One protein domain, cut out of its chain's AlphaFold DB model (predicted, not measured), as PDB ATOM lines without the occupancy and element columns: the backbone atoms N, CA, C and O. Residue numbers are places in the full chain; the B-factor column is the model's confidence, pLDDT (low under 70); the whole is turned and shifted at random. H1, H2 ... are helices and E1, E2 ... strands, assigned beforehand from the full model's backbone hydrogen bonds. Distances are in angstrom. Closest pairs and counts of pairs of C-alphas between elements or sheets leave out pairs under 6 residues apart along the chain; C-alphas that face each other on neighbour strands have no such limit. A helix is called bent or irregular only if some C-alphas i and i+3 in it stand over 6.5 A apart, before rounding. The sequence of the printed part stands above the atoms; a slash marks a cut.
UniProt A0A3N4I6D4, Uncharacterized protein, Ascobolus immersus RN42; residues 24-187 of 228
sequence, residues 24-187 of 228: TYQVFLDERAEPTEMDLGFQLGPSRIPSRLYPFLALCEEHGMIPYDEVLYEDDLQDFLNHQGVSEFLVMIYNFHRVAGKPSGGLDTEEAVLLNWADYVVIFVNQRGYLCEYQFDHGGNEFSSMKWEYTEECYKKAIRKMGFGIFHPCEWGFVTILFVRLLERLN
ATOM      1  N   THR A  24      40.944 115.449  11.931       91.81
ATOM      2  CA  THR A  24      42.275 116.067  11.817       91.81
ATOM      3  C   THR A  24      42.448 116.891  10.546       91.81
ATOM      4  O   THR A  24      43.234 117.832  10.534       91.81
ATOM      5  N   TYR A  25      41.694 116.590   9.488       90.88
ATOM      6  CA  TYR A  25      41.682 117.395   8.271       90.88
ATOM      7  C   TYR A  25      41.029 118.764   8.490       90.88
ATOM      8  O   TYR A  25      41.469 119.749   7.908       90.88
ATOM      9  N   GLN A  26      40.020 118.852   9.365       86.56
ATOM     10  CA  GLN A  26      39.370 120.126   9.679       86.56
ATOM     11  C   GLN A  26      40.338 121.093  10.362       86.56
ATOM     12  O   GLN A  26      40.336 122.268  10.033       86.56
ATOM     13  N   VAL A  27      41.216 120.591  11.238       85.94
ATOM     14  CA  VAL A  27      42.260 121.407  11.882       85.94
ATOM     15  C   VAL A  27      43.153 122.070  10.828       85.94
ATOM     16  O   VAL A  27      43.403 123.268  10.898       85.94
ATOM     17  N   PHE A  28      43.560 121.318   9.799       86.31
ATOM     18  CA  PHE A  28      44.318 121.864   8.673       86.31
ATOM     19  C   PHE A  28      43.539 122.938   7.901       86.31
ATOM     20  O   PHE A  28      44.111 123.962   7.533       86.31
ATOM     21  N   LEU A  29      42.246 122.721   7.647       85.38
ATOM     22  CA  LEU A  29      41.415 123.714   6.962       85.38
ATOM     23  C   LEU A  29      41.266 124.988   7.786       85.38
ATOM     24  O   LEU A  29      41.380 126.071   7.228       85.38
ATOM     25  N   ASP A  30      41.072 124.864   9.096       84.50
ATOM     26  CA  ASP A  30      40.942 126.002  10.003       84.50
ATOM     27  C   ASP A  30      42.241 126.830  10.039       84.50
ATOM     28  O   ASP A  30      42.187 128.055   9.966       84.50
ATOM     29  N   GLU A  31      43.411 126.178  10.062       81.06
ATOM     30  CA  GLU A  31      44.720 126.846   9.957       81.06
ATOM     31  C   GLU A  31      44.918 127.559   8.612       81.06
ATOM     32  O   GLU A  31      45.568 128.603   8.540       81.06
ATOM     33  N   ARG A  32      44.382 126.996   7.522       74.44
ATOM     34  CA  ARG A  32      44.489 127.567   6.169       74.44
ATOM     35  C   ARG A  32      43.427 128.616   5.861       74.44
ATOM     36  O   ARG A  32      43.640 129.407   4.948       74.44
ATOM     37  N   ALA A  33      42.334 128.633   6.615       65.25
ATOM     38  CA  ALA A  33      41.270 129.624   6.530       65.25
ATOM     39  C   ALA A  33      41.632 130.949   7.225       65.25
ATOM     40  O   ALA A  33      40.875 131.917   7.126       65.25
ATOM     41  N   GLU A  34      42.769 131.025   7.931       62.00
ATOM     42  CA  GLU A  34      43.275 132.310   8.405       62.00
ATOM     43  C   GLU A  34      43.559 133.218   7.194       62.00
ATOM     44  O   GLU A  34      44.313 132.825   6.299       62.00
ATOM     45  N   PRO A  35      42.966 134.427   7.136       55.84
ATOM     46  CA  PRO A  35      43.036 135.288   5.965       55.84
ATOM     47  C   PRO A  35      44.481 135.714   5.711       55.84
ATOM     48  O   PRO A  35      45.009 136.642   6.327       55.84
ATOM     49  N   THR A  36      45.124 135.023   4.781       58.75
ATOM     50  CA  THR A  36      46.353 135.469   4.135       58.75
ATOM     51  C   THR A  36      45.978 136.235   2.864       58.75
ATOM     52  O   THR A  36      44.857 136.126   2.373       58.75
ATOM     53  N   GLU A  37      46.886 137.044   2.308       55.16
ATOM     54  CA  GLU A  37      46.621 137.795   1.060       55.16
ATOM     55  C   GLU A  37      46.288 136.886  -0.146       55.16
ATOM     56  O   GLU A  37      45.831 137.378  -1.176       55.16
ATOM     57  N   MET A  38      46.491 135.570  -0.011       54.09
ATOM     58  CA  MET A  38      46.133 134.529  -0.975       54.09
ATOM     59  C   MET A  38      45.127 133.560  -0.341       54.09
ATOM     60  O   MET A  38      45.450 132.401  -0.085       54.09
ATOM     61  N   ASP A  39      43.930 134.055  -0.031       61.69
ATOM     62  CA  ASP A  39      42.809 133.217   0.397       61.69
ATOM     63  C   ASP A  39      42.441 132.254  -0.741       61.69
ATOM     64  O   ASP A  39      41.791 132.637  -1.709       61.69
ATOM     65  N   LEU A  40      42.937 131.018  -0.659       63.38
ATOM     66  CA  LEU A  40      42.683 129.961  -1.642       63.38
ATOM     67  C   LEU A  40      41.292 129.318  -1.464       63.38
ATOM     68  O   LEU A  40      40.971 128.369  -2.176       63.38
ATOM     69  N   GLY A  41      40.470 129.798  -0.521       74.69
ATOM     70  CA  GLY A  41      39.045 129.460  -0.452       74.69
ATOM     71  C   GLY A  41      38.736 127.979  -0.214       74.69
ATOM     72  O   GLY A  41      37.705 127.484  -0.673       74.69
ATOM     73  N   PHE A  42      39.612 127.251   0.485       86.75
ATOM     74  CA  PHE A  42      39.435 125.817   0.714       86.75
ATOM     75  C   PHE A  42      38.174 125.514   1.533       86.75
ATOM     76  O   PHE A  42      38.032 125.958   2.672       86.75
ATOM     77  N   GLN A  43      37.288 124.679   0.991       90.56
ATOM     78  CA  GLN A  43      36.089 124.214   1.691       90.56
ATOM     79  C   GLN A  43      35.801 122.740   1.398       90.56
ATOM     80  O   GLN A  43      35.950 122.276   0.270       90.56
ATOM     81  N   LEU A  44      35.341 121.992   2.401       93.50
ATOM     82  CA  LEU A  44      34.821 120.643   2.177       93.50
ATOM     83  C   LEU A  44      33.348 120.709   1.782       93.50
ATOM     84  O   LEU A  44      32.530 121.340   2.452       93.50
ATOM     85  N   GLY A  45      33.010 120.033   0.691       94.81
ATOM     86  CA  GLY A  45      31.637 119.840   0.241       94.81
ATOM     87  C   GLY A  45      31.297 118.357   0.092       94.81
ATOM     88  O   GLY A  45      32.190 117.514   0.038       94.81
ATOM     89  N   PRO A  46      30.008 118.003   0.009       96.62
ATOM     90  CA  PRO A  46      29.594 116.608  -0.080       96.62
ATOM     91  C   PRO A  46      29.971 115.980  -1.430       96.62
ATOM     92  O   PRO A  46      29.673 116.534  -2.494       96.62
ATOM     93  N   SER A  47      30.519 114.764  -1.399       96.81
ATOM     94  CA  SER A  47      30.623 113.903  -2.580       96.81
ATOM     95  C   SER A  47      29.228 113.490  -3.077       96.81
ATOM     96  O   SER A  47      28.254 113.403  -2.324       96.81
ATOM     97  N   ARG A  48      29.110 113.177  -4.371       96.94
ATOM     98  CA  ARG A  48      27.876 112.670  -4.997       96.94
ATOM     99  C   ARG A  48      28.084 111.224  -5.419       96.94
ATOM    100  O   ARG A  48      28.396 110.969  -6.573       96.94
ATOM    101  N   ILE A  49      27.951 110.275  -4.496       96.81
ATOM    102  CA  ILE A  49      28.317 108.870  -4.748       96.81
ATOM    103  C   ILE A  49      27.064 107.988  -4.740       96.81
ATOM    104  O   ILE A  49      26.573 107.628  -3.668       96.81
ATOM    105  N   PRO A  50      26.523 107.605  -5.910       96.62
ATOM    106  CA  PRO A  50      25.426 106.651  -5.958       96.62
ATOM    107  C   PRO A  50      25.926 105.244  -5.594       96.62
ATOM    108  O   PRO A  50      27.040 104.863  -5.944       96.62
ATOM    109  N   SER A  51      25.085 104.420  -4.962       96.19
ATOM    110  CA  SER A  51      25.463 103.064  -4.513       96.19
ATOM    111  C   SER A  51      25.939 102.138  -5.640       96.19
ATOM    112  O   SER A  51      26.798 101.287  -5.431       96.19
ATOM    113  N   ARG A  52      25.445 102.337  -6.868       97.06
ATOM    114  CA  ARG A  52      25.930 101.634  -8.073       97.06
ATOM    115  C   ARG A  52      27.403 101.909  -8.412       97.06
ATOM    116  O   ARG A  52      27.968 101.171  -9.210       97.06
ATOM    117  N   LEU A  53      28.018 102.940  -7.823       97.25
ATOM    118  CA  LEU A  53      29.443 103.246  -7.962       97.25
ATOM    119  C   LEU A  53      30.320 102.428  -6.997       97.25
ATOM    120  O   LEU A  53      31.519 102.319  -7.223       97.25
ATOM    121  N   TYR A  54      29.756 101.807  -5.953       97.19
ATOM    122  CA  TYR A  54      30.543 101.062  -4.959       97.19
ATOM    123  C   TYR A  54      31.426  99.957  -5.554       97.19
ATOM    124  O   TYR A  54      32.564  99.847  -5.115       97.19
ATOM    125  N   PRO A  55      31.013  99.187  -6.583       97.50
ATOM    126  CA  PRO A  55      31.916  98.220  -7.208       97.50
ATOM    127  C   PRO A  55      33.165  98.863  -7.833       97.50
ATOM    128  O   PRO A  55      34.249  98.300  -7.744       97.50
ATOM    129  N   PHE A  56      33.039 100.056  -8.425       97.12
ATOM    130  CA  PHE A  56      34.190 100.816  -8.922       97.12
ATOM    131  C   PHE A  56      35.086 101.289  -7.773       97.12
ATOM    132  O   PHE A  56      36.299 101.125  -7.831       97.12
ATOM    133  N   LEU A  57      34.489 101.829  -6.710       96.94
ATOM    134  CA  LEU A  57      35.230 102.301  -5.540       96.94
ATOM    135  C   LEU A  57      35.935 101.162  -4.793       96.94
ATOM    136  O   LEU A  57      37.056 101.347  -4.335       96.94
ATOM    137  N   ALA A  58      35.334  99.973  -4.733       96.25
ATOM    138  CA  ALA A  58      35.966  98.781  -4.177       96.25
ATOM    139  C   ALA A  58      37.211  98.384  -4.987       96.25
ATOM    140  O   ALA A  58      38.259  98.120  -4.404       96.25
ATOM    141  N   LEU A  59      37.134  98.433  -6.325       94.69
ATOM    142  CA  LEU A  59      38.310  98.240  -7.180       94.69
ATOM    143  C   LEU A  59      39.373  99.314  -6.910       94.69
ATOM    144  O   LEU A  59      40.558  98.999  -6.851       94.69
ATOM    145  N   CYS A  60      38.984 100.574  -6.699       94.00
ATOM    146  CA  CYS A  60      39.936 101.616  -6.321       94.00
ATOM    147  C   CYS A  60      40.668 101.277  -5.008       94.00
ATOM    148  O   CYS A  60      41.898 101.359  -4.958       94.00
ATOM    149  N   GLU A  61      39.944 100.819  -3.984       92.31
ATOM    150  CA  GLU A  61      40.528 100.420  -2.696       92.31
ATOM    151  C   GLU A  61      41.502  99.238  -2.828       92.31
ATOM    152  O   GLU A  61      42.561  99.244  -2.195       92.31
ATOM    153  N   GLU A  62      41.209  98.256  -3.688       90.38
ATOM    154  CA  GLU A  62      42.128  97.148  -4.007       90.38
ATOM    155  C   GLU A  62      43.460  97.645  -4.592       90.38
ATOM    156  O   GLU A  62      44.517  97.058  -4.351       90.38
ATOM    157  N   HIS A  63      43.423  98.770  -5.309       87.75
ATOM    158  CA  HIS A  63      44.590  99.460  -5.851       87.75
ATOM    159  C   HIS A  63      45.232 100.460  -4.871       87.75
ATOM    160  O   HIS A  63      46.172 101.160  -5.241       87.75
ATOM    161  N   GLY A  64      44.780 100.505  -3.614       87.50
ATOM    162  CA  GLY A  64      45.303 101.408  -2.584       87.50
ATOM    163  C   GLY A  64      44.790 102.844  -2.686       87.50
ATOM    164  O   GLY A  64      45.302 103.715  -1.987       87.50
ATOM    165  N   MET A  65      43.783 103.085  -3.524       91.44
ATOM    166  CA  MET A  65      43.145 104.384  -3.672       91.44
ATOM    167  C   MET A  65      41.931 104.472  -2.744       91.44
ATOM    168  O   MET A  65      41.035 103.632  -2.803       91.44
ATOM    169  N   ILE A  66      41.895 105.479  -1.877       93.81
ATOM    170  CA  ILE A  66      40.909 105.594  -0.802       93.81
ATOM    171  C   ILE A  66      39.891 106.689  -1.142       93.81
ATOM    172  O   ILE A  66      40.263 107.865  -1.161       93.81
ATOM    173  N   PRO A  67      38.620 106.337  -1.412       95.88
ATOM    174  CA  PRO A  67      37.576 107.309  -1.712       95.88
ATOM    175  C   PRO A  67      36.971 107.911  -0.440       95.88
ATOM    176  O   PRO A  67      36.724 107.198   0.539       95.88
ATOM    177  N   TYR A  68      36.657 109.205  -0.493       96.56
ATOM    178  CA  TYR A  68      36.029 109.944   0.602       96.56
ATOM    179  C   TYR A  68      34.634 110.474   0.236       96.56
ATOM    180  O   TYR A  68      34.305 110.701  -0.933       96.56
ATOM    181  N   ASP A  69      33.778 110.629   1.245       97.00
ATOM    182  CA  ASP A  69      32.396 111.113   1.111       97.00
ATOM    183  C   ASP A  69      32.285 112.646   1.071       97.00
ATOM    184  O   ASP A  69      31.195 113.183   0.868       97.00
ATOM    185  N   GLU A  70      33.422 113.326   1.155       97.50
ATOM    186  CA  GLU A  70      33.583 114.765   1.002       97.50
ATOM    187  C   GLU A  70      34.648 115.062  -0.068       97.50
ATOM    188  O   GLU A  70      35.501 114.225  -0.373       97.50
ATOM    189  N   VAL A  71      34.580 116.256  -0.653       96.94
ATOM    190  CA  VAL A  71      35.480 116.774  -1.689       96.94
ATOM    191  C   VAL A  71      36.038 118.107  -1.221       96.94
ATOM    192  O   VAL A  71      35.273 118.961  -0.775       96.94
ATOM    193  N   LEU A  72      37.350 118.293  -1.357       95.06
ATOM    194  CA  LEU A  72      37.982 119.591  -1.169       95.06
ATOM    195  C   LEU A  72      37.733 120.469  -2.396       95.06
ATOM    196  O   LEU A  72      38.222 120.173  -3.484       95.06
ATOM    197  N   TYR A  73      36.964 121.531  -2.205       93.56
ATOM    198  CA  TYR A  73      36.748 122.586  -3.180       93.56
ATOM    199  C   TYR A  73      37.748 123.712  -2.959       93.56
ATOM    200  O   TYR A  73      37.928 124.182  -1.838       93.56
ATOM    201  N   GLU A  74      38.329 124.146  -4.063       91.88
ATOM    202  CA  GLU A  74      39.032 125.409  -4.233       91.88
ATOM    203  C   GLU A  74      38.561 126.031  -5.559       91.88
ATOM    204  O   GLU A  74      37.786 125.400  -6.297       91.88
ATOM    205  N   ASP A  75      38.940 127.279  -5.816       91.94
ATOM    206  CA  ASP A  75      38.390 128.086  -6.910       91.94
ATOM    207  C   ASP A  75      38.575 127.440  -8.295       91.94
ATOM    208  O   ASP A  75      37.621 127.394  -9.079       91.94
ATOM    209  N   ASP A  76      39.737 126.852  -8.583       93.25
ATOM    210  CA  ASP A  76      40.043 126.237  -9.878       93.25
ATOM    211  C   ASP A  76      39.201 124.971 -10.114       93.25
ATOM    212  O   ASP A  76      38.638 124.778 -11.202       93.25
ATOM    213  N   LEU A  77      39.031 124.114  -9.100       95.38
ATOM    214  CA  LEU A  77      38.117 122.975  -9.162       95.38
ATOM    215  C   LEU A  77      36.684 123.460  -9.365       95.38
ATOM    216  O   LEU A  77      35.950 122.887 -10.174       95.38
ATOM    217  N   GLN A  78      36.259 124.494  -8.642       96.31
ATOM    218  CA  GLN A  78      34.903 125.021  -8.746       96.31
ATOM    219  C   GLN A  78      34.623 125.550 -10.158       96.31
ATOM    220  O   GLN A  78      33.580 125.221 -10.737       96.31
ATOM    221  N   ASP A  79      35.560 126.287 -10.745       95.88
ATOM    222  CA  ASP A  79      35.491 126.771 -12.122       95.88
ATOM    223  C   ASP A  79      35.491 125.624 -13.133       95.88
ATOM    224  O   ASP A  79      34.678 125.611 -14.069       95.88
ATOM    225  N   PHE A  80      36.316 124.599 -12.917       97.56
ATOM    226  CA  PHE A  80      36.337 123.416 -13.770       97.56
ATOM    227  C   PHE A  80      35.005 122.653 -13.734       97.56
ATOM    228  O   PHE A  80      34.458 122.298 -14.785       97.56
ATOM    229  N   LEU A  81      34.432 122.445 -12.546       97.81
ATOM    230  CA  LEU A  81      33.127 121.807 -12.370       97.81
ATOM    231  C   LEU A  81      32.000 122.639 -12.994       97.81
ATOM    232  O   LEU A  81      31.096 122.068 -13.608       97.81
ATOM    233  N   ASN A  82      32.060 123.969 -12.887       97.69
ATOM    234  CA  ASN A  82      31.100 124.878 -13.516       97.69
ATOM    235  C   ASN A  82      31.166 124.798 -15.047       97.69
ATOM    236  O   ASN A  82      30.129 124.784 -15.711       97.69
ATOM    237  N   HIS A  83      32.372 124.700 -15.611       97.88
ATOM    238  CA  HIS A  83      32.572 124.591 -17.052       97.88
ATOM    239  C   HIS A  83      32.108 123.238 -17.612       97.88
ATOM    240  O   HIS A  83      31.456 123.178 -18.655       97.88
ATOM    241  N   GLN A  84      32.434 122.139 -16.928       98.06
ATOM    242  CA  GLN A  84      32.106 120.786 -17.386       98.06
ATOM    243  C   GLN A  84      30.654 120.390 -17.082       98.06
ATOM    244  O   GLN A  84      30.043 119.615 -17.829       98.06
ATOM    245  N   GLY A  85      30.098 120.900 -15.982       97.94
ATOM    246  CA  GLY A  85      28.899 120.364 -15.345       97.94
ATOM    247  C   GLY A  85      29.151 118.977 -14.743       97.94
ATOM    248  O   GLY A  85      30.039 118.250 -15.174       97.94
ATOM    249  N   VAL A  86      28.339 118.570 -13.767       97.12
ATOM    250  CA  VAL A  86      28.409 117.238 -13.137       97.12
ATOM    251  C   VAL A  86      27.070 116.533 -13.318       97.12
ATOM    252  O   VAL A  86      26.040 117.086 -12.930       97.12
ATOM    253  N   SER A  87      27.070 115.324 -13.883       96.31
ATOM    254  CA  SER A  87      25.842 114.569 -14.181       96.31
ATOM    255  C   SER A  87      25.571 113.417 -13.218       96.31
ATOM    256  O   SER A  87      24.476 113.320 -12.674       96.31
ATOM    257  N   GLU A  88      26.548 112.533 -13.023       92.19
ATOM    258  CA  GLU A  88      26.316 111.224 -12.400       92.19
ATOM    259  C   GLU A  88      26.861 111.147 -10.979       92.19
ATOM    260  O   GLU A  88      26.127 110.838 -10.038       92.19
ATOM    261  N   PHE A  89      28.160 111.398 -10.833       97.69
ATOM    262  CA  PHE A  89      28.856 111.314  -9.561       97.69
ATOM    263  C   PHE A  89      29.999 112.318  -9.487       97.69
ATOM    264  O   PHE A  89      30.445 112.823 -10.515       97.69
ATOM    265  N   LEU A  90      30.457 112.567  -8.264       98.19
ATOM    266  CA  LEU A  90      31.628 113.365  -7.918       98.19
ATOM    267  C   LEU A  90      32.254 112.737  -6.672       98.19
ATOM    268  O   LEU A  90      31.548 112.545  -5.679       98.19
ATOM    269  N   VAL A  91      33.534 112.380  -6.732       97.75
ATOM    270  CA  VAL A  91      34.249 111.731  -5.628       97.75
ATOM    271  C   VAL A  91      35.692 112.205  -5.573       97.75
ATOM    272  O   VAL A  91      36.349 112.292  -6.607       97.75
ATOM    273  N   MET A  92      36.188 112.469  -4.368       97.06
ATOM    274  CA  MET A  92      37.608 112.674  -4.105       97.06
ATOM    275  C   MET A  92      38.245 111.350  -3.679       97.06
ATOM    276  O   MET A  92      37.711 110.625  -2.835       97.06
ATOM    277  N   ILE A  93      39.383 111.021  -4.281       95.75
ATOM    278  CA  ILE A  93      40.105 109.773  -4.061       95.75
ATOM    279  C   ILE A  93      41.567 110.105  -3.760       95.75
ATOM    280  O   ILE A  93      42.235 110.747  -4.566       95.75
ATOM    281  N   TYR A  94      42.072 109.637  -2.621       93.62
ATOM    282  CA  TYR A  94      43.489 109.755  -2.271       93.62
ATOM    283  C   TYR A  94      44.275 108.526  -2.698       93.62
ATOM    284  O   TYR A  94      43.787 107.401  -2.590       93.62
ATOM    285  N   ASN A  95      45.528 108.731  -3.087       89.06
ATOM    286  CA  ASN A  95      46.486 107.654  -3.288       89.06
ATOM    287  C   ASN A  95      47.691 107.845  -2.362       89.06
ATOM    288  O   ASN A  95      48.632 108.566  -2.682       89.06
ATOM    289  N   PHE A  96      47.679 107.176  -1.211       85.62
ATOM    290  CA  PHE A  96      48.798 107.246  -0.273       85.62
ATOM    291  C   PHE A  96      49.951 106.368  -0.774       85.62
ATOM    292  O   PHE A  96      49.919 105.136  -0.657       85.62
ATOM    293  N   HIS A  97      50.979 107.001  -1.346       74.88
ATOM    294  CA  HIS A  97      52.173 106.332  -1.859       74.88
ATOM    295  C   HIS A  97      52.763 105.351  -0.850       74.88
ATOM    296  O   HIS A  97      52.917 105.663   0.319       74.88
ATOM    297  N   ARG A  98      53.180 104.157  -1.274       71.38
ATOM    298  CA  ARG A  98      53.876 103.243  -0.357       71.38
ATOM    299  C   ARG A  98      55.372 103.545  -0.326       71.38
ATOM    300  O   ARG A  98      56.071 103.293  -1.301       71.38
ATOM    301  N   VAL A  99      55.884 104.001   0.813       68.88
ATOM    302  CA  VAL A  99      57.319 104.172   1.073       68.88
ATOM    303  C   VAL A  99      57.849 102.913   1.764       68.88
ATOM    304  O   VAL A  99      57.395 102.538   2.844       68.88
ATOM    305  N   ALA A 100      58.798 102.218   1.126       73.50
ATOM    306  CA  ALA A 100      59.375 100.959   1.626       73.50
ATOM    307  C   ALA A 100      58.321  99.881   1.979       73.50
ATOM    308  O   ALA A 100      58.444  99.159   2.968       73.50
ATOM    309  N   GLY A 101      57.251  99.793   1.179       68.19
ATOM    310  CA  GLY A 101      56.164  98.829   1.375       68.19
ATOM    311  C   GLY A 101      55.150  99.206   2.461       68.19
ATOM    312  O   GLY A 101      54.167  98.485   2.631       68.19
ATOM    313  N   LYS A 102      55.335 100.334   3.157       66.38
ATOM    314  CA  LYS A 102      54.358 100.898   4.095       66.38
ATOM    315  C   LYS A 102      53.647 102.084   3.440       66.38
ATOM    316  O   LYS A 102      54.321 102.850   2.762       66.38
ATOM    317  N   PRO A 103      52.326 102.256   3.593       65.81
ATOM    318  CA  PRO A 103      51.662 103.479   3.139       65.81
ATOM    319  C   PRO A 103      52.348 104.706   3.763       65.81
ATOM    320  O   PRO A 103      52.711 104.670   4.940       65.81
ATOM    321  N   SER A 104      52.563 105.755   2.964       64.81
ATOM    322  CA  SER A 104      53.215 107.024   3.335       64.81
ATOM    323  C   SER A 104      52.492 107.728   4.476       64.81
ATOM    324  O   SER A 104      53.070 108.588   5.133       64.81
ATOM    325  N   GLY A 105      51.245 107.338   4.720       69.31
ATOM    326  CA  GLY A 105      50.420 107.774   5.822       69.31
ATOM    327  C   GLY A 105      48.948 107.583   5.484       69.31
ATOM    328  O   GLY A 105      48.587 106.793   4.611       69.31
ATOM    329  N   GLY A 106      48.125 108.329   6.204       85.94
ATOM    330  CA  GLY A 106      46.718 108.562   5.921       85.94
ATOM    331  C   GLY A 106      46.414 110.024   6.229       85.94
ATOM    332  O   GLY A 106      47.292 110.877   6.123       85.94
ATOM    333  N   LEU A 107      45.197 110.306   6.678       90.38
ATOM    334  CA  LEU A 107      44.796 111.646   7.117       90.38
ATOM    335  C   LEU A 107      44.577 111.705   8.638       90.38
ATOM    336  O   LEU A 107      43.977 112.647   9.133       90.38
ATOM    337  N   ASP A 108      45.057 110.704   9.387       89.19
ATOM    338  CA  ASP A 108      44.741 110.500  10.813       89.19
ATOM    339  C   ASP A 108      45.530 111.396  11.787       89.19
ATOM    340  O   ASP A 108      45.221 111.441  12.975       89.19
ATOM    341  N   THR A 109      46.573 112.080  11.311       90.00
ATOM    342  CA  THR A 109      47.457 112.961  12.101       90.00
ATOM    343  C   THR A 109      47.708 114.245  11.324       90.00
ATOM    344  O   THR A 109      47.830 114.180  10.100       90.00
ATOM    345  N   GLU A 110      47.873 115.375  12.008       88.75
ATOM    346  CA  GLU A 110      48.136 116.683  11.388       88.75
ATOM    347  C   GLU A 110      49.343 116.654  10.439       88.75
ATOM    348  O   GLU A 110      49.253 117.125   9.308       88.75
ATOM    349  N   GLU A 111      50.449 116.007  10.820       85.94
ATOM    350  CA  GLU A 111      51.638 115.909   9.967       85.94
ATOM    351  C   GLU A 111      51.372 115.132   8.675       85.94
ATOM    352  O   GLU A 111      51.920 115.460   7.622       85.94
ATOM    353  N   ALA A 112      50.528 114.101   8.749       88.50
ATOM    354  CA  ALA A 112      50.154 113.309   7.585       88.50
ATOM    355  C   ALA A 112      49.179 114.071   6.680       88.50
ATOM    356  O   ALA A 112      49.313 113.991   5.460       88.50
ATOM    357  N   VAL A 113      48.264 114.861   7.252       90.50
ATOM    358  CA  VAL A 113      47.422 115.784   6.480       90.50
ATOM    359  C   VAL A 113      48.299 116.814   5.769       90.50
ATOM    360  O   VAL A 113      48.258 116.898   4.548       90.50
ATOM    361  N   LEU A 114      49.189 117.512   6.479       85.62
ATOM    362  CA  LEU A 114      50.115 118.492   5.892       85.62
ATOM    363  C   LEU A 114      50.985 117.912   4.769       85.62
ATOM    364  O   LEU A 114      51.370 118.628   3.837       85.62
ATOM    365  N   LEU A 115      51.327 116.627   4.861       84.31
ATOM    366  CA  LEU A 115      52.103 115.946   3.837       84.31
ATOM    367  C   LEU A 115      51.263 115.592   2.608       84.31
ATOM    368  O   LEU A 115      51.733 115.842   1.506       84.31
ATOM    369  N   ASN A 116      50.071 115.023   2.802       88.00
ATOM    370  CA  ASN A 116      49.322 114.363   1.732       88.00
ATOM    371  C   ASN A 116      48.100 115.157   1.248       88.00
ATOM    372  O   ASN A 116      47.471 114.704   0.307       88.00
ATOM    373  N   TRP A 117      47.706 116.284   1.860       89.50
ATOM    374  CA  TRP A 117      46.402 116.924   1.599       89.50
ATOM    375  C   TRP A 117      46.145 117.263   0.126       89.50
ATOM    376  O   TRP A 117      44.993 117.187  -0.284       89.50
ATOM    377  N   ALA A 118      47.180 117.581  -0.655       88.94
ATOM    378  CA  ALA A 118      47.080 117.904  -2.081       88.94
ATOM    379  C   ALA A 118      47.151 116.668  -3.005       88.94
ATOM    380  O   ALA A 118      46.842 116.769  -4.190       88.94
ATOM    381  N   ASP A 119      47.495 115.488  -2.472       89.31
ATOM    382  CA  ASP A 119      47.721 114.250  -3.235       89.31
ATOM    383  C   ASP A 119      46.409 113.482  -3.500       89.31
ATOM    384  O   ASP A 119      46.295 112.267  -3.274       89.31
ATOM    385  N   TYR A 120      45.387 114.200  -3.960       92.69
ATOM    386  CA  TYR A 120      44.094 113.638  -4.333       92.69
ATOM    387  C   TYR A 120      43.812 113.780  -5.825       92.69
ATOM    388  O   TYR A 120      44.342 114.639  -6.528       92.69
ATOM    389  N   VAL A 121      42.891 112.944  -6.293       95.38
ATOM    390  CA  VAL A 121      42.214 113.121  -7.570       95.38
ATOM    391  C   VAL A 121      40.712 113.213  -7.331       95.38
ATOM    392  O   VAL A 121      40.122 112.390  -6.631       95.38
ATOM    393  N   VAL A 122      40.075 114.224  -7.911       97.06
ATOM    394  CA  VAL A 122      38.617 114.315  -7.987       97.06
ATOM    395  C   VAL A 122      38.174 113.719  -9.308       97.06
ATOM    396  O   VAL A 122      38.628 114.132 -10.370       97.06
ATOM    397  N   ILE A 123      37.272 112.746  -9.248       97.50
ATOM    398  CA  ILE A 123      36.732 112.055 -10.415       97.50
ATOM    399  C   ILE A 123      35.236 112.316 -10.490       97.50
ATOM    400  O   ILE A 123      34.511 112.179  -9.500       97.50
ATOM    401  N   PHE A 124      34.760 112.661 -11.680       98.31
ATOM    402  CA  PHE A 124      33.343 112.877 -11.931       98.31
ATOM    403  C   PHE A 124      32.970 112.568 -13.373       98.31
ATOM    404  O   PHE A 124      33.824 112.390 -14.238       98.31
ATOM    405  N   VAL A 125      31.669 112.512 -13.638       98.25
ATOM    406  CA  VAL A 125      31.146 112.429 -15.006       98.25
ATOM    407  C   VAL A 125      30.509 113.755 -15.351       98.25
ATOM    408  O   VAL A 125      29.647 114.244 -14.613       98.25
ATOM    409  N   ASN A 126      30.909 114.329 -16.479       98.31
ATOM    410  CA  ASN A 126      30.378 115.611 -16.898       98.31
ATOM    411  C   ASN A 126      28.974 115.511 -17.504       98.31
ATOM    412  O   ASN A 126      28.441 114.419 -17.719       98.31
ATOM    413  N   GLN A 127      28.352 116.646 -17.826       97.81
ATOM    414  CA  GLN A 127      26.996 116.675 -18.402       97.81
ATOM    415  C   GLN A 127      26.857 115.927 -19.742       97.81
ATOM    416  O   GLN A 127      25.758 115.545 -20.137       97.81
ATOM    417  N   ARG A 128      27.975 115.693 -20.442       97.94
ATOM    418  CA  ARG A 128      28.038 114.958 -21.715       97.94
ATOM    419  C   ARG A 128      28.233 113.447 -21.524       97.94
ATOM    420  O   ARG A 128      28.206 112.698 -22.501       97.94
ATOM    421  N   GLY A 129      28.405 112.994 -20.282       98.00
ATOM    422  CA  GLY A 129      28.607 111.593 -19.932       98.00
ATOM    423  C   GLY A 129      30.061 111.125 -20.014       98.00
ATOM    424  O   GLY A 129      30.288 109.918 -19.992       98.00
ATOM    425  N   TYR A 130      31.039 112.027 -20.139       98.19
ATOM    426  CA  TYR A 130      32.461 111.671 -20.175       98.19
ATOM    427  C   TYR A 130      33.085 111.729 -18.786       98.19
ATOM    428  O   TYR A 130      32.704 112.560 -17.962       98.19
ATOM    429  N   LEU A 131      34.049 110.839 -18.545       97.75
ATOM    430  CA  LEU A 131      34.849 110.851 -17.328       97.75
ATOM    431  C   LEU A 131      35.778 112.070 -17.331       97.75
ATOM    432  O   LEU A 131      36.505 112.301 -18.301       97.75
ATOM    433  N   CYS A 132      35.783 112.798 -16.226       97.69
ATOM    434  CA  CYS A 132      36.697 113.887 -15.940       97.69
ATOM    435  C   CYS A 132      37.518 113.545 -14.699       97.69
ATOM    436  O   CYS A 132      37.027 112.882 -13.780       97.69
ATOM    437  N   GLU A 133      38.756 114.018 -14.683       96.44
ATOM    438  CA  GLU A 133      39.592 114.049 -13.490       96.44
ATOM    439  C   GLU A 133      40.031 115.481 -13.197       96.44
ATOM    440  O   GLU A 133      40.101 116.319 -14.095       96.44
ATOM    441  N   TYR A 134      40.333 115.747 -11.937       95.81
ATOM    442  CA  TYR A 134      40.959 116.975 -11.486       95.81
ATOM    443  C   TYR A 134      41.992 116.638 -10.416       95.81
ATOM    444  O   TYR A 134      41.711 115.837  -9.524       95.81
ATOM    445  N   GLN A 135      43.173 117.234 -10.504       93.56
ATOM    446  CA  GLN A 135      44.234 117.116  -9.504       93.56
ATOM    447  C   GLN A 135      44.687 118.521  -9.127       93.56
ATOM    448  O   GLN A 135      44.833 119.356 -10.015       93.56
ATOM    449  N   PHE A 136      44.961 118.756  -7.844       89.81
ATOM    450  CA  PHE A 136      45.319 120.083  -7.338       89.81
ATOM    451  C   PHE A 136      46.471 120.731  -8.134       89.81
ATOM    452  O   PHE A 136      46.330 121.837  -8.635       89.81
ATOM    453  N   ASP A 137      47.568 120.001  -8.367       87.44
ATOM    454  CA  ASP A 137      48.743 120.551  -9.067       87.44
ATOM    455  C   ASP A 137      48.644 120.547 -10.607       87.44
ATOM    456  O   ASP A 137      49.466 121.169 -11.281       87.44
ATOM    457  N   HIS A 138      47.696 119.804 -11.190       88.69
ATOM    458  CA  HIS A 138      47.634 119.576 -12.647       88.69
ATOM    459  C   HIS A 138      46.352 120.117 -13.292       88.69
ATOM    460  O   HIS A 138      46.206 120.064 -14.517       88.69
ATOM    461  N   GLY A 139      45.425 120.635 -12.486       93.19
ATOM    462  CA  GLY A 139      44.124 121.104 -12.926       93.19
ATOM    463  C   GLY A 139      43.214 119.980 -13.427       93.19
ATOM    464  O   GLY A 139      43.355 118.802 -13.081       93.19
ATOM    465  N   GLY A 140      42.237 120.375 -14.243       94.25
ATOM    466  CA  GLY A 140      41.185 119.502 -14.751       94.25
ATOM    467  C   GLY A 140      41.457 118.939 -16.144       94.25
ATOM    468  O   GLY A 140      41.899 119.648 -17.048       94.25
ATOM    469  N   ASN A 141      41.100 117.673 -16.353       94.88
ATOM    470  CA  ASN A 141      41.187 116.993 -17.638       94.88
ATOM    471  C   ASN A 141      39.895 116.224 -17.957       94.88
ATOM    472  O   ASN A 141      39.300 115.569 -17.100       94.88
ATOM    473  N   GLU A 142      39.460 116.269 -19.218       95.94
ATOM    474  CA  GLU A 142      38.379 115.421 -19.726       95.94
ATOM    475  C   GLU A 142      38.954 114.262 -20.543       95.94
ATOM    476  O   GLU A 142      39.680 114.448 -21.520       95.94
ATOM    477  N   PHE A 143      38.512 113.042 -20.248       95.00
ATOM    478  CA  PHE A 143      38.805 111.888 -21.082       95.00
ATOM    479  C   PHE A 143      37.781 111.744 -22.215       95.00
ATOM    480  O   PHE A 143      36.907 110.876 -22.170       95.00
ATOM    481  N   SER A 144      37.936 112.500 -23.307       92.81
ATOM    482  CA  SER A 144      36.978 112.503 -24.437       92.81
ATOM    483  C   SER A 144      36.782 111.137 -25.129       92.81
ATOM    484  O   SER A 144      35.834 110.935 -25.879       92.81
ATOM    485  N   SER A 145      37.655 110.157 -24.870       94.12
ATOM    486  CA  SER A 145      37.541 108.764 -25.353       94.12
ATOM    487  C   SER A 145      36.892 107.803 -24.343       94.12
ATOM    488  O   SER A 145      36.961 106.575 -24.502       94.12
ATOM    489  N   MET A 146      36.318 108.331 -23.264       96.06
ATOM    490  CA  MET A 146      35.795 107.555 -22.150       96.06
ATOM    491  C   MET A 146      34.427 108.070 -21.705       96.06
ATOM    492  O   MET A 146      34.312 108.888 -20.796       96.06
ATOM    493  N   LYS A 147      33.385 107.542 -22.347       97.62
ATOM    494  CA  LYS A 147      32.013 107.688 -21.868       97.62
ATOM    495  C   LYS A 147      31.792 106.753 -20.679       97.62
ATOM    496  O   LYS A 147      32.215 105.599 -20.731       97.62
ATOM    497  N   TRP A 148      31.195 107.265 -19.610       98.06
ATOM    498  CA  TRP A 148      30.993 106.502 -18.387       98.06
ATOM    499  C   TRP A 148      29.856 105.494 -18.532       98.06
ATOM    500  O   TRP A 148      28.773 105.816 -19.021       98.06
ATOM    501  N   GLU A 149      30.104 104.282 -18.047       98.00
ATOM    502  CA  GLU A 149      29.144 103.186 -17.989       98.00
ATOM    503  C   GLU A 149      29.384 102.416 -16.690       98.00
ATOM    504  O   GLU A 149      30.525 102.262 -16.253       98.00
ATOM    505  N   TYR A 150      28.318 101.914 -16.068       97.50
ATOM    506  CA  TYR A 150      28.417 101.130 -14.833       97.50
ATOM    507  C   TYR A 150      28.753  99.665 -15.141       97.50
ATOM    508  O   TYR A 150      27.974  98.756 -14.854       97.50
ATOM    509  N   THR A 151      29.901  99.455 -15.784       97.94
ATOM    510  CA  THR A 151      30.417  98.152 -16.215       97.94
ATOM    511  C   THR A 151      31.837  97.951 -15.704       97.94
ATOM    512  O   THR A 151      32.612  98.901 -15.566       97.94
ATOM    513  N   GLU A 152      32.202  96.702 -15.431       96.62
ATOM    514  CA  GLU A 152      33.529  96.362 -14.916       96.62
ATOM    515  C   GLU A 152      34.643  96.744 -15.908       96.62
ATOM    516  O   GLU A 152      35.723  97.189 -15.513       96.62
ATOM    517  N   GLU A 153      34.379  96.638 -17.212       97.44
ATOM    518  CA  GLU A 153      35.288  97.062 -18.275       97.44
ATOM    519  C   GLU A 153      35.554  98.569 -18.228       97.44
ATOM    520  O   GLU A 153      36.708  98.996 -18.348       97.44
ATOM    521  N   CYS A 154      34.509  99.376 -18.024       97.38
ATOM    522  CA  CYS A 154      34.635 100.823 -17.894       97.38
ATOM    523  C   CYS A 154      35.418 101.187 -16.627       97.38
ATOM    524  O   CYS A 154      36.350 101.984 -16.695       97.38
ATOM    525  N   TYR A 155      35.154 100.516 -15.504       96.69
ATOM    526  CA  TYR A 155      35.879 100.713 -14.243       96.69
ATOM    527  C   TYR A 155      37.374 100.432 -14.383       96.69
ATOM    528  O   TYR A 155      38.208 101.271 -14.041       96.69
ATOM    529  N   LYS A 156      37.736  99.287 -14.970       94.12
ATOM    530  CA  LYS A 156      39.138  98.934 -15.236       94.12
ATOM    531  C   LYS A 156      39.806  99.927 -16.182       94.12
ATOM    532  O   LYS A 156      40.984 100.237 -16.010       94.12
ATOM    533  N   LYS A 157      39.081 100.426 -17.188       94.69
ATOM    534  CA  LYS A 157      39.584 101.466 -18.095       94.69
ATOM    535  C   LYS A 157      39.808 102.790 -17.358       94.69
ATOM    536  O   LYS A 157      40.810 103.441 -17.636       94.69
ATOM    537  N   ALA A 158      38.927 103.146 -16.422       94.69
ATOM    538  CA  ALA A 158      39.023 104.366 -15.623       94.69
ATOM    539  C   ALA A 158      40.271 104.301 -14.755       94.69
ATOM    540  O   ALA A 158      41.127 105.161 -14.875       94.69
ATOM    541  N   ILE A 159      40.443 103.225 -13.985       92.75
ATOM    542  CA  ILE A 159      41.598 103.028 -13.093       92.75
ATOM    543  C   ILE A 159      42.931 103.142 -13.840       92.75
ATOM    544  O   ILE A 159      43.873 103.721 -13.318       92.75
ATOM    545  N   ARG A 160      43.015 102.654 -15.084       89.94
ATOM    546  CA  ARG A 160      44.234 102.789 -15.907       89.94
ATOM    547  C   ARG A 160      44.497 104.208 -16.414       89.94
ATOM    548  O   ARG A 160      45.606 104.474 -16.863       89.94
ATOM    549  N   LYS A 161      43.472 105.061 -16.462       89.25
ATOM    550  CA  LYS A 161      43.558 106.444 -16.945       89.25
ATOM    551  C   LYS A 161      43.648 107.470 -15.825       89.25
ATOM    552  O   LYS A 161      44.250 108.511 -16.034       89.25
ATOM    553  N   MET A 162      43.027 107.201 -14.685       87.06
ATOM    554  CA  MET A 162      43.069 108.100 -13.542       87.06
ATOM    555  C   MET A 162      44.503 108.243 -13.047       87.06
ATOM    556  O   MET A 162      45.221 107.248 -12.916       87.06
ATOM    557  N   GLY A 163      44.912 109.472 -12.751       68.25
ATOM    558  CA  GLY A 163      46.217 109.715 -12.150       68.25
ATOM    559  C   GLY A 163      47.383 109.521 -13.119       68.25
ATOM    560  O   GLY A 163      48.467 109.120 -12.681       68.25
ATOM    561  N   PHE A 164      47.201 109.823 -14.414       55.31
ATOM    562  CA  PHE A 164      48.332 110.132 -15.299       55.31
ATOM    563  C   PHE A 164      49.085 111.338 -14.696       55.31
ATOM    564  O   PHE A 164      48.717 112.484 -14.915       55.31
ATOM    565  N   GLY A 165      50.083 111.043 -13.855       50.97
ATOM    566  CA  GLY A 165      50.822 111.996 -13.012       50.97
ATOM    567  C   GLY A 165      51.110 111.449 -11.605       50.97
ATOM    568  O   GLY A 165      52.259 111.428 -11.182       50.97
ATOM    569  N   ILE A 166      50.103 110.881 -10.930       51.41
ATOM    570  CA  ILE A 166      50.207 110.362  -9.550       51.41
ATOM    571  C   ILE A 166      50.939 108.998  -9.499       51.41
ATOM    572  O   ILE A 166      51.523 108.634  -8.484       51.41
ATOM    573  N   PHE A 167      50.954 108.214 -10.587       50.91
ATOM    574  CA  PHE A 167      51.465 106.825 -10.585       50.91
ATOM    575  C   PHE A 167      52.736 106.561 -11.398       50.91
ATOM    576  O   PHE A 167      53.218 105.424 -11.416       50.91
ATOM    577  N   HIS A 168      53.318 107.569 -12.042       44.94
ATOM    578  CA  HIS A 168      54.680 107.431 -12.546       44.94
ATOM    579  C   HIS A 168      55.631 107.982 -11.486       44.94
ATOM    580  O   HIS A 168      55.626 109.192 -11.259       44.94
ATOM    581  N   PRO A 169      56.481 107.156 -10.848       43.34
ATOM    582  CA  PRO A 169      57.670 107.695 -10.224       43.34
ATOM    583  C   PRO A 169      58.501 108.291 -11.361       43.34
ATOM    584  O   PRO A 169      59.305 107.613 -11.995       43.34
ATOM    585  N   CYS A 170      58.322 109.578 -11.647       41.75
ATOM    586  CA  CYS A 170      59.472 110.356 -12.047       41.75
ATOM    587  C   CYS A 170      60.408 110.254 -10.844       41.75
ATOM    588  O   CYS A 170      60.235 110.973  -9.861       41.75
ATOM    589  N   GLU A 171      61.376 109.334 -10.906       46.81
ATOM    590  CA  GLU A 171      62.437 109.105  -9.908       46.81
ATOM    591  C   GLU A 171      63.222 110.388  -9.541       46.81
ATOM    592  O   GLU A 171      64.091 110.373  -8.677       46.81
ATOM    593  N   TRP A 172      62.878 111.521 -10.154       47.19
ATOM    594  CA  TRP A 172      63.511 112.822 -10.032       47.19
ATOM    595  C   TRP A 172      62.662 113.878  -9.296       47.19
ATOM    596  O   TRP A 172      63.217 114.886  -8.875       47.19
ATOM    597  N   GLY A 173      61.351 113.671  -9.085       46.00
ATOM    598  CA  GLY A 173      60.464 114.674  -8.455       46.00
ATOM    599  C   GLY A 173      60.482 114.675  -6.919       46.00
ATOM    600  O   GLY A 173      60.415 115.732  -6.288       46.00
ATOM    601  N   PHE A 174      60.654 113.497  -6.307       48.50
ATOM    602  CA  PHE A 174      60.725 113.357  -4.846       48.50
ATOM    603  C   PHE A 174      61.947 114.051  -4.243       48.50
ATOM    604  O   PHE A 174      61.875 114.528  -3.114       48.50
ATOM    605  N   VAL A 175      63.054 114.153  -4.989       52.78
ATOM    606  CA  VAL A 175      64.237 114.883  -4.521       52.78
ATOM    607  C   VAL A 175      63.916 116.372  -4.430       52.78
ATOM    608  O   VAL A 175      64.225 116.980  -3.418       52.78
ATOM    609  N   THR A 176      63.222 116.955  -5.405       53.75
ATOM    610  CA  THR A 176      62.995 118.404  -5.465       53.75
ATOM    611  C   THR A 176      62.017 118.902  -4.398       53.75
ATOM    612  O   THR A 176      62.315 119.890  -3.734       53.75
ATOM    613  N   ILE A 177      60.895 118.210  -4.155       54.41
ATOM    614  CA  ILE A 177      59.890 118.643  -3.159       54.41
ATOM    615  C   ILE A 177      60.412 118.479  -1.723       54.41
ATOM    616  O   ILE A 177      60.269 119.391  -0.906       54.41
ATOM    617  N   LEU A 178      61.081 117.358  -1.415       55.66
ATOM    618  CA  LEU A 178      61.748 117.188  -0.119       55.66
ATOM    619  C   LEU A 178      62.873 118.210   0.065       55.66
ATOM    620  O   LEU A 178      63.036 118.715   1.170       55.66
ATOM    621  N   PHE A 179      63.620 118.557  -0.989       56.28
ATOM    622  CA  PHE A 179      64.697 119.545  -0.906       56.28
ATOM    623  C   PHE A 179      64.162 120.968  -0.703       56.28
ATOM    624  O   PHE A 179      64.696 121.683   0.136       56.28
ATOM    625  N   VAL A 180      63.074 121.364  -1.374       59.19
ATOM    626  CA  VAL A 180      62.429 122.676  -1.167       59.19
ATOM    627  C   VAL A 180      61.858 122.789   0.248       59.19
ATOM    628  O   VAL A 180      62.163 123.752   0.945       59.19
ATOM    629  N   ARG A 181      61.144 121.768   0.746       58.00
ATOM    630  CA  ARG A 181      60.603 121.785   2.120       58.00
ATOM    631  C   ARG A 181      61.687 121.672   3.202       58.00
ATOM    632  O   ARG A 181      61.532 122.225   4.292       58.00
ATOM    633  N   LEU A 182      62.803 120.990   2.922       56.50
ATOM    634  CA  LEU A 182      63.983 120.974   3.798       56.50
ATOM    635  C   LEU A 182      64.673 122.348   3.823       56.50
ATOM    636  O   LEU A 182      65.090 122.797   4.889       56.50
ATOM    637  N   LEU A 183      64.757 123.033   2.680       59.94
ATOM    638  CA  LEU A 183      65.312 124.385   2.571       59.94
ATOM    639  C   LEU A 183      64.440 125.428   3.285       59.94
ATOM    640  O   LEU A 183      64.987 126.276   3.990       59.94
ATOM    641  N   GLU A 184      63.112 125.325   3.189       56.72
ATOM    642  CA  GLU A 184      62.172 126.180   3.930       56.72
ATOM    643  C   GLU A 184      62.297 125.988   5.450       56.72
ATOM    644  O   GLU A 184      62.365 126.965   6.196       56.72
ATOM    645  N   ARG A 185      62.421 124.741   5.930       59.50
ATOM    646  CA  ARG A 185      62.600 124.454   7.368       59.50
ATOM    647  C   ARG A 185      63.965 124.857   7.922       59.50
ATOM    648  O   ARG A 185      64.079 125.089   9.124       59.50
ATOM    649  N   LEU A 186      64.998 124.945   7.087       61.16
ATOM    650  CA  LEU A 186      66.338 125.346   7.522       61.16
ATOM    651  C   LEU A 186      66.502 126.866   7.688       61.16
ATOM    652  O   LEU A 186      67.559 127.295   8.148       61.16
ATOM    653  N   ASN A 187      65.486 127.682   7.364       56.38
ATOM    654  CA  ASN A 187      65.522 129.150   7.479       56.38
ATOM    655  C   ASN A 187      66.794 129.765   6.854       56.38
ATOM    656  O   ASN A 187      67.355 130.753   7.334       56.38
TER     657      ASN A 187
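AT A GLANCE: This is residues 24 to 187 of the 228 residues of an uncharacterized protein of Ascobolus immersus RN42 (UniProt A0A3N4I6D4). A strongly twisted sheet of five strands makes the core, a three-layer arrangement with H3 over one face and H2 and H5 on the other. At one end of this body H1 and H4 meet crosswise, the small ribbon E1 and E3 packs beside E4, and residues 168 to 187, with H6, stick out as an arm. The 164 printed residues hold six named helices and seven named strands, in the order H1 E1 H2 E2 E3 H3 E4 H4 E5 E6 E7 H5 H6, of mixed class. The antiparallel sheet runs E2 E4 E5 E6 E7; the whole is compact, with a radius of gyration of the C-alphas of 16.5 A and spans of 51 by 38 by 26 A.

IN THESE COORDINATES: Find C-alpha 24 at (42.275, 116.067, 11.817), where H1, residues 24 to 32, begins. Next come E1, 43 to 46, and H2, 51 to 62, 17.7 A long and only just irregular, with C-alphas 52 and 55 6.9 A apart. E2, 65 to 68, runs on into E3, 70 to 73, at 88 degrees. Then read H3, 75 to 84, E4, 90 to 95, and H4, 110 to 116. From C-alpha 120 at (44.094, 113.638, -4.333), E5 runs to 125, followed by E6, 130 to 135, and E7, 139 to 147, 20.2 A long. H5 is 152 to 161; H6, 173 to 185, is 18.7 A long and ends at (62.600, 124.454, 7.368).

HOW THE PARTS SIT: Start at E4 and E5, where N 91 and O 123 are 2.9 A apart, within hydrogen-bond range. Edge strand E2 pairs with E4 through N 66 and O 94, 2.8 A. The hairpins E5 and E6 (N 122 and O 134, 2.8 A) and E6 and E7 (N 133 and O 141, 2.9 A) form a meander, each strand the antiparallel neighbour of the one before; E7 bends by 73 degrees at residue 144. H3 is over E6 at a height over the sheet of 9.3 A, along it at 8 degrees on the local plane. H2 is over E2 at 9.0 A, along it at 5 degrees on the local plane. H5 stands at the sheet's level and touches residues 56 to 60 of H2 at a steep tilt of 52 degrees, the same way; their closest C-alphas, Phe 56 and Tyr 155, are 5.6 A apart. E1 and E3 are antiparallel, with N 45 and O 71 at 2.9 A; the closest C-alphas of E3 and E4, Val 71 and Met 92, are 5.2 A apart. H1 touches H4, about perpendicular at 82 degrees, closest at the C-alphas of Thr 24 and Glu 110, 5.9 A. Every O i to N i+4 pair is within hydrogen-bond range in H3, H4, H5 and H6, against 4 of 5 in H1 and 6 of 8 in H2.

THE WHOLE: The two C-alphas farthest apart, Thr 151 and Asn 187, are 52.5 A apart. The printed part has no cut; the links E4 to H4 and H5 to H6 are long. Look for low pLDDT, under 70, at residues 33 to 40, 99, 101 to 105 and 163 to 187.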